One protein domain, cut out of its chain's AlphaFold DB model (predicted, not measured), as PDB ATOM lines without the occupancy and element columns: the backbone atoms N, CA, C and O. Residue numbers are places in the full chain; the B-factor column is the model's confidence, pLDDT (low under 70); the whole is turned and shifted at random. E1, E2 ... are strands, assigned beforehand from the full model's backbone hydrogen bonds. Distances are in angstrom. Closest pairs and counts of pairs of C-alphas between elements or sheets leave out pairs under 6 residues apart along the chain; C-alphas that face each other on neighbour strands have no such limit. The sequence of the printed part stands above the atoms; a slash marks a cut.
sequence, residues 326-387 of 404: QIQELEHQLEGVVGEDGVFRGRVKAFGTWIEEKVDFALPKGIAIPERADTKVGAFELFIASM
ATOM      1  N   GLN A 326      16.324 -10.262  36.363       60.19
ATOM      2  CA  GLN A 326      16.226 -11.343  35.370       60.19
ATOM      3  C   GLN A 326      17.496 -12.197  35.362       60.19
ATOM      4  O   GLN A 326      17.440 -13.418  35.222       60.19
ATOM      5  N   ILE A 327      18.656 -11.571  35.574       68.38
ATOM      6  CA  ILE A 327      19.929 -12.292  35.621       68.38
ATOM      7  C   ILE A 327      20.106 -13.079  36.925       68.38
ATOM      8  O   ILE A 327      20.712 -14.152  36.932       68.38
ATOM      9  N   GLN A 328      19.543 -12.596  38.033       66.56
ATOM     10  CA  GLN A 328      19.547 -13.299  39.318       66.56
ATOM     11  C   GLN A 328      18.826 -14.657  39.260       66.56
ATOM     12  O   GLN A 328      19.137 -15.546  40.064       66.56
ATOM     13  N   GLU A 329      17.935 -14.860  38.289       69.44
ATOM     14  CA  GLU A 329      17.279 -16.145  38.038       69.44
ATOM     15  C   GLU A 329      18.186 -17.148  37.305       69.44
ATOM     16  O   GLU A 329      17.933 -18.350  37.379       69.44
ATOM     17  N   LEU A 330      19.287 -16.706  36.680       79.31
ATOM     18  CA  LEU A 330      20.175 -17.593  35.922       79.31
ATOM     19  C   LEU A 330      20.886 -18.613  36.816       79.31
ATOM     20  O   LEU A 330      21.183 -18.361  37.991       79.31
ATOM     21  N   GLU A 331      21.150 -19.780  36.235       82.75
ATOM     22  CA  GLU A 331      21.691 -20.953  36.924       82.75
ATOM     23  C   GLU A 331      23.128 -20.739  37.398       82.75
ATOM     24  O   GLU A 331      23.496 -21.192  38.482       82.75
ATOM     25  N   HIS A 332      23.930 -20.029  36.608       84.81
ATOM     26  CA  HIS A 332      25.335 -19.784  36.891       84.81
ATOM     27  C   HIS A 332      25.580 -18.285  37.033       84.81
ATOM     28  O   HIS A 332      25.178 -17.510  36.167       84.81
ATOM     29  N   GLN A 333      26.223 -17.868  38.122       86.94
ATOM     30  CA  GLN A 333      26.535 -16.465  38.400       86.94
ATOM     31  C   GLN A 333      27.895 -16.330  39.079       86.94
ATOM     32  O   GLN A 333      28.292 -17.174  39.879       86.94
ATOM     33  N   LEU A 334      28.585 -15.236  38.790       86.62
ATOM     34  CA  LEU A 334      29.803 -14.791  39.444       86.62
ATOM     35  C   LEU A 334      29.601 -13.330  39.831       86.62
ATOM     36  O   LEU A 334      29.418 -12.495  38.955       86.62
ATOM     37  N   GLU A 335      29.640 -13.018  41.120       88.25
ATOM     38  CA  GLU A 335      29.446 -11.657  41.629       88.25
ATOM     39  C   GLU A 335      30.561 -11.320  42.613       88.25
ATOM     40  O   GLU A 335      30.730 -12.021  43.612       88.25
ATOM     41  N   GLY A 336      31.316 -10.252  42.368       89.19
ATOM     42  CA  GLY A 336      32.371  -9.827  43.280       89.19
ATOM     43  C   GLY A 336      33.129  -8.595  42.818       89.19
ATOM     44  O   GLY A 336      32.716  -7.889  41.903       89.19
ATOM     45  N   VAL A 337      34.258  -8.341  43.468       88.44
ATOM     46  CA  VAL A 337      35.123  -7.188  43.200       88.44
ATOM     47  C   VAL A 337      36.512  -7.691  42.856       88.44
ATOM     48  O   VAL A 337      37.064  -8.521  43.579       88.44
ATOM     49  N   VAL A 338      37.091  -7.172  41.778       88.56
ATOM     50  CA  VAL A 338      38.524  -7.300  41.512       88.56
ATOM     51  C   VAL A 338      39.217  -6.136  42.206       88.56
ATOM     52  O   VAL A 338      38.976  -4.975  41.873       88.56
ATOM     53  N   GLY A 339      40.025  -6.445  43.219       84.62
ATOM     54  CA  GLY A 339      40.761  -5.440  43.983       84.62
ATOM     55  C   GLY A 339      41.908  -4.812  43.186       84.62
ATOM     56  O   GLY A 339      42.278  -5.288  42.115       84.62
ATOM     57  N   GLU A 340      42.529  -3.767  43.740       85.88
ATOM     58  CA  GLU A 340      43.760  -3.183  43.170       85.88
ATOM     59  C   GLU A 340      44.926  -4.187  43.130       85.88
ATOM     60  O   GLU A 340      45.874  -4.017  42.372       85.88
ATOM     61  N   ASP A 341      44.849  -5.251  43.929       84.50
ATOM     62  CA  ASP A 341      45.775  -6.380  43.916       84.50
ATOM     63  C   ASP A 341      45.488  -7.394  42.794       84.50
ATOM     64  O   ASP A 341      46.177  -8.407  42.679       84.50
ATOM     65  N   GLY A 342      44.468  -7.138  41.969       82.38
ATOM     66  CA  GLY A 342      44.031  -8.003  40.876       82.38
ATOM     67  C   GLY A 342      43.333  -9.283  41.330       82.38
ATOM     68  O   GLY A 342      43.016 -10.126  40.492       82.38
ATOM     69  N   VAL A 343      43.091  -9.448  42.633       87.44
ATOM     70  CA  VAL A 343      42.400 -10.617  43.177       87.44
ATOM     71  C   VAL A 343      40.901 -10.361  43.131       87.44
ATOM     72  O   VAL A 343      40.403  -9.399  43.723       87.44
ATOM     73  N   PHE A 344      40.173 -11.242  42.446       90.19
ATOM     74  CA  PHE A 344      38.717 -11.260  42.528       90.19
ATOM     75  C   PHE A 344      38.296 -11.842  43.871       90.19
ATOM     76  O   PHE A 344      38.790 -12.903  44.249       90.19
ATOM     77  N   ARG A 345      37.351 -11.190  44.544       91.62
ATOM     78  CA  ARG A 345      36.712 -11.674  45.771       91.62
ATOM     79  C   ARG A 345      35.209 -11.574  45.620       91.62
ATOM     80  O   ARG A 345      34.683 -10.480  45.407       91.62
ATOM     81  N   GLY A 346      34.513 -12.695  45.742       91.19
ATOM     82  CA  GLY A 346      33.091 -12.724  45.434       91.19
ATOM     83  C   GLY A 346      32.378 -13.999  45.844       91.19
ATOM     84  O   GLY A 346      32.785 -14.708  46.761       91.19
ATOM     85  N   ARG A 347      31.266 -14.263  45.169       91.00
ATOM     86  CA  ARG A 347      30.435 -15.453  45.326       91.00
ATOM     87  C   ARG A 347      30.164 -16.058  43.962       91.00
ATOM     88  O   ARG A 347      30.107 -15.350  42.955       91.00
ATOM     89  N   VAL A 348      29.966 -17.367  43.958       89.69
ATOM     90  CA  VAL A 348      29.654 -18.143  42.760       89.69
ATOM     91  C   VAL A 348      28.322 -18.844  42.977       89.69
ATOM     92  O   VAL A 348      28.117 -19.491  44.003       89.69
ATOM     93  N   LYS A 349      27.427 -18.730  42.005       87.94
ATOM     94  CA  LYS A 349      26.241 -19.568  41.853       87.94
ATOM     95  C   LYS A 349      26.533 -20.565  40.739       87.94
ATOM     96  O   LYS A 349      26.977 -20.159  39.668       87.94
ATOM     97  N   ALA A 350      26.307 -21.846  40.980       86.38
ATOM     98  CA  ALA A 350      26.422 -22.888  39.968       86.38
ATOM     99  C   ALA A 350      25.191 -23.789  40.037       86.38
ATOM    100  O   ALA A 350      24.755 -24.149  41.133       86.38
ATOM    101  N   PHE A 351      24.612 -24.126  38.881       84.56
ATOM    102  CA  PHE A 351      23.402 -24.952  38.784       84.56
ATOM    103  C   PHE A 351      22.271 -24.503  39.730       84.56
ATOM    104  O   PHE A 351      21.664 -25.296  40.447       84.56
ATOM    105  N   GLY A 352      22.029 -23.192  39.796       81.62
ATOM    106  CA  GLY A 352      20.973 -22.586  40.607       81.62
ATOM    107  C   GLY A 352      21.308 -22.417  42.094       81.62
ATOM    108  O   GLY A 352      20.553 -21.750  42.799       81.62
ATOM    109  N   THR A 353      22.442 -22.938  42.568       85.00
ATOM    110  CA  THR A 353      22.809 -22.941  43.992       85.00
ATOM    111  C   THR A 353      24.026 -22.057  44.251       85.00
ATOM    112  O   THR A 353      25.035 -22.156  43.556       85.00
ATOM    113  N   TRP A 354      23.942 -21.184  45.257       87.56
ATOM    114  CA  TRP A 354      25.094 -20.405  45.714       87.56
ATOM    115  C   TRP A 354      26.059 -21.295  46.491       87.56
ATOM    116  O   TRP A 354      25.650 -22.010  47.403       87.56
ATOM    117  N   ILE A 355      27.340 -21.220  46.149       86.75
ATOM    118  CA  ILE A 355      28.406 -21.802  46.959       86.75
ATOM    119  C   ILE A 355      28.498 -20.970  48.246       86.75
ATOM    120  O   ILE A 355      28.578 -19.743  48.186       86.75
ATOM    121  N   GLU A 356      28.421 -21.632  49.404       78.00
ATOM    122  CA  GLU A 356      28.336 -20.963  50.713       78.00
ATOM    123  C   GLU A 356      29.585 -20.136  51.040       78.00
ATOM    124  O   GLU A 356      29.497 -19.077  51.666       78.00
ATOM    125  N   GLU A 357      30.752 -20.600  50.597       83.75
ATOM    126  CA  GLU A 357      32.020 -19.923  50.829       83.75
ATOM    127  C   GLU A 357      32.269 -18.820  49.796       83.75
ATOM    128  O   GLU A 357      31.989 -18.960  48.601       83.75
ATOM    129  N   LYS A 358      32.839 -17.704  50.262       80.44
ATOM    130  CA  LYS A 358      33.354 -16.671  49.361       80.44
ATOM    131  C   LYS A 358      34.510 -17.241  48.550       80.44
ATOM    132  O   LYS A 358      35.355 -17.956  49.083       80.44
ATOM    133  N   VAL A 359      34.538 -16.898  47.270       85.00
ATOM    134  CA  VAL A 359      35.530 -17.395  46.324       85.00
ATOM    135  C   VAL A 359      36.516 -16.287  45.999       85.00
ATOM    136  O   VAL A 359      36.116 -15.197  45.575       85.00
ATOM    137  N   ASP A 360      37.795 -16.615  46.154       87.75
ATOM    138  CA  ASP A 360      38.910 -15.749  45.808       87.75
ATOM    139  C   ASP A 360      39.645 -16.338  44.597       87.75
ATOM    140  O   ASP A 360      40.214 -17.431  44.673       87.75
ATOM    141  N   PHE A 361      39.658 -15.615  43.474       84.25
ATOM    142  CA  PHE A 361      40.477 -15.984  42.318       84.25
ATOM    143  C   PHE A 361      41.731 -15.118  42.299       84.25
ATOM    144  O   PHE A 361      41.689 -13.926  41.981       84.25
ATOM    145  N   ALA A 362      42.854 -15.734  42.664       83.44
ATOM    146  CA  ALA A 362      44.160 -15.107  42.572       83.44
ATOM    147  C   ALA A 362      44.597 -14.950  41.110       83.44
ATOM    148  O   ALA A 362      44.191 -15.709  40.227       83.44
ATOM    149  N   LEU A 363      45.490 -13.990  40.878       79.06
ATOM    150  CA  LEU A 363      46.105 -13.794  39.573       79.06
ATOM    151  C   LEU A 363      46.814 -15.071  39.090       79.06
ATOM    152  O   LEU A 363      47.498 -15.742  39.875       79.06
ATOM    153  N   PRO A 364      46.714 -15.398  37.787       79.06
ATOM    154  CA  PRO A 364      47.523 -16.444  37.188       79.06
ATOM    155  C   PRO A 364      49.015 -16.209  37.441       79.06
ATOM    156  O   PRO A 364      49.506 -15.077  37.414       79.06
ATOM    157  N   LYS A 365      49.764 -17.297  37.649       78.38
ATOM    158  CA  LYS A 365      51.216 -17.221  37.856       78.38
ATOM    159  C   LYS A 365      51.883 -16.511  36.672       78.38
ATOM    160  O   LYS A 365      51.698 -16.918  35.530       78.38
ATOM    161  N   GLY A 366      52.695 -15.494  36.964       75.81
ATOM    162  CA  GLY A 366      53.449 -14.731  35.961       75.81
ATOM    163  C   GLY A 366      52.805 -13.411  35.528       75.81
ATOM    164  O   GLY A 366      53.404 -12.697  34.733       75.81
ATOM    165  N   ILE A 367      51.631 -13.063  36.063       77.56
ATOM    166  CA  ILE A 367      51.002 -11.753  35.868       77.56
ATOM    167  C   ILE A 367      51.215 -10.914  37.133       77.56
ATOM    168  O   ILE A 367      50.925 -11.371  38.236       77.56
ATOM    169  N   ALA A 368      51.726  -9.694  36.968       78.62
ATOM    170  CA  ALA A 368      51.875  -8.713  38.040       78.62
ATOM    171  C   ALA A 368      51.057  -7.463  37.706       78.62
ATOM    172  O   ALA A 368      51.052  -7.016  36.555       78.62
ATOM    173  N   ILE A 369      50.377  -6.903  38.706       80.62
ATOM    174  CA  ILE A 369      49.647  -5.649  38.538       80.62
ATOM    175  C   ILE A 369      50.652  -4.495  38.442       80.62
ATOM    176  O   ILE A 369      51.559  -4.414  39.272       80.62
ATOM    177  N   PRO A 370      50.538  -3.607  37.441       80.94
ATOM    178  CA  PRO A 370      51.427  -2.459  37.341       80.94
ATOM    179  C   PRO A 370      51.235  -1.495  38.521       80.94
ATOM    180  O   PRO A 370      50.122  -1.062  38.805       80.94
ATOM    181  N   GLU A 371      52.332  -1.113  39.179       77.56
ATOM    182  CA  GLU A 371      52.314  -0.189  40.329       77.56
ATOM    183  C   GLU A 371      52.651   1.265  39.954       77.56
ATOM    184  O   GLU A 371      52.547   2.172  40.782       77.56
ATOM    185  N   ARG A 372      53.083   1.518  38.709       79.12
ATOM    186  CA  ARG A 372      53.461   2.869  38.269       79.12
ATOM    187  C   ARG A 372      52.208   3.718  38.073       79.12
ATOM    188  O   ARG A 372      51.214   3.249  37.534       79.12
ATOM    189  N   ALA A 373      52.263   4.985  38.480       72.44
ATOM    190  CA  ALA A 373      51.105   5.883  38.462       72.44
ATOM    191  C   ALA A 373      50.475   6.081  37.066       72.44
ATOM    192  O   ALA A 373      49.294   6.390  36.975       72.44
ATOM    193  N   ASP A 374      51.245   5.893  35.992       73.88
ATOM    194  CA  ASP A 374      50.810   5.991  34.595       73.88
ATOM    195  C   ASP A 374      50.205   4.691  34.033       73.88
ATOM    196  O   ASP A 374      49.602   4.716  32.962       73.88
ATOM    197  N   THR A 375      50.347   3.564  34.737       75.19
ATOM    198  CA  THR A 375      49.865   2.242  34.297       75.19
ATOM    199  C   THR A 375      49.055   1.488  35.355       75.19
ATOM    200  O   THR A 375      48.597   0.375  35.089       75.19
ATOM    201  N   LYS A 376      48.854   2.080  36.541       76.25
ATOM    202  CA  LYS A 376      48.079   1.503  37.643       76.25
ATOM    203  C   LYS A 376      46.633   1.264  37.209       76.25
ATOM    204  O   LYS A 376      45.967   2.166  36.707       76.25
ATOM    205  N   VAL A 377      46.141   0.056  37.461       75.75
ATOM    206  CA  VAL A 377      44.730  -0.308  37.278       75.75
ATOM    207  C   VAL A 377      43.987  -0.185  38.610       75.75
ATOM    208  O   VAL A 377      44.519  -0.534  39.662       75.75
ATOM    209  N   GLY A 378      42.780   0.379  38.573       79.62
ATOM    210  CA  GLY A 378      41.910   0.514  39.744       79.62
ATOM    211  C   GLY A 378      41.055  -0.730  39.978       79.62
ATOM    212  O   GLY A 378      40.933  -1.584  39.099       79.62
ATOM    213  N   ALA A 379      40.443  -0.811  41.159       85.00
ATOM    214  CA  ALA A 379      39.459  -1.845  41.463       85.00
ATOM    215  C   ALA A 379      38.177  -1.665  40.629       85.00
ATOM    216  O   ALA A 379      37.803  -0.540  40.289       85.00
ATOM    217  N   PHE A 380      37.489  -2.767  40.334       80.62
ATOM    218  CA  PHE A 380      36.205  -2.753  39.633       80.62
ATOM    219  C   PHE A 380      35.290  -3.885  40.105       80.62
ATOM    220  O   PHE A 380      35.749  -4.929  40.575       80.62
ATOM    221  N   GLU A 381      33.982  -3.678  39.971       81.88
ATOM    222  CA  GLU A 381      32.980  -4.712  40.223       81.88
ATOM    223  C   GLU A 381      32.838  -5.620  39.001       81.88
ATOM    224  O   GLU A 381      32.860  -5.161  37.858       81.88
ATOM    225  N   LEU A 382      32.701  -6.921  39.242       82.50
ATOM    226  CA  LEU A 382      32.532  -7.930  38.207       82.50
ATOM    227  C   LEU A 382      31.275  -8.747  38.494       82.50
ATOM    228  O   LEU A 382      31.149  -9.379  39.545       82.50
ATOM    229  N   PHE A 383      30.382  -8.766  37.510       82.50
ATOM    230  CA  PHE A 383      29.193  -9.598  37.502       82.50
ATOM    231  C   PHE A 383      29.115 -10.363  36.178       82.50
ATOM    232  O   PHE A 383      29.116  -9.762  35.106       82.50
ATOM    233  N   ILE A 384      29.083 -11.691  36.246       83.69
ATOM    234  CA  ILE A 384      28.922 -12.585  35.094       83.69
ATOM    235  C   ILE A 384      27.756 -13.508  35.405       83.69
ATOM    236  O   ILE A 384      27.640 -13.998  36.524       83.69
ATOM    237  N   ALA A 385      26.928 -13.802  34.414       83.19
ATOM    238  CA  ALA A 385      25.920 -14.831  34.553       83.19
ATOM    239  C   ALA A 385      25.714 -15.591  33.250       83.19
ATOM    240  O   ALA A 385      25.898 -15.047  32.161       83.19
ATOM    241  N   SER A 386      25.336 -16.856  33.374       83.50
ATOM    242  CA  SER A 386      25.065 -17.734  32.244       83.50
ATOM    243  C   SER A 386      23.997 -18.769  32.588       83.50
ATOM    244  O   SER A 386      23.745 -19.087  33.750       83.50
ATOM    245  N   MET A 387      23.390 -19.329  31.549       79.81
ATOM    246  CA  MET A 387      22.439 -20.439  31.622       79.81
ATOM    247  C   MET A 387      22.901 -21.574  30.710       79.81
ATOM    248  O   MET A 387      23.595 -21.321  29.721       79.81
TER     249      MET A 387
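What this domain is: This is residues 326 to 387 of the 404 residues of an uncharacterized protein of Parapontixanthobacter aurantiacus (UniProt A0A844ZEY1). With little regular structure, this model is one twisted antiparallel sheet, ordered E3 E2 E1 E4, and a long loop, residues 362 to 379, that reaches past one end of it. The printed part has 62 residues and four named strands, E1 to E4, with no named helix; it is all strand, with 24 residues in named elements. It is loose, radius of gyration of the C-alphas 13.9 A, and spans 41 by 23 by 16 A.

How they stand to each other: Look first at the hairpin of inner strands E1, residues 332 to 338, and E2, residues 344 to 350: N 335 and O 347 are within hydrogen-bond range at 3.0 A. Edge strand E3, residues 359 to 361, forms a hairpin with E2, at 123 degrees, with N 346 and O 359 3.0 A apart. Edge strand E4, residues 380 to 386, is antiparallel to E1, with N 334 and O 384 2.7 A apart. E1 E2 E3 form a meander, successive antiparallel neighbours; E4 beside E1 completes a Greek key.

Where its parts are: Find C-alpha 332 at (25.335, -19.784, 36.891), where E1 begins, 18.7 A long. E2 measures 17.1 A, E3 6.5 A; E4 runs 20.1 A to C-alpha 386 at (25.065, -17.734, 32.244).

The domain as a whole: The farthest C-alphas, Gly 352 and Asp 374, are 41.7 A apart. The printed part has no cut; the link E3 to E4 is long. Residues 326 to 329 have pLDDT under 70.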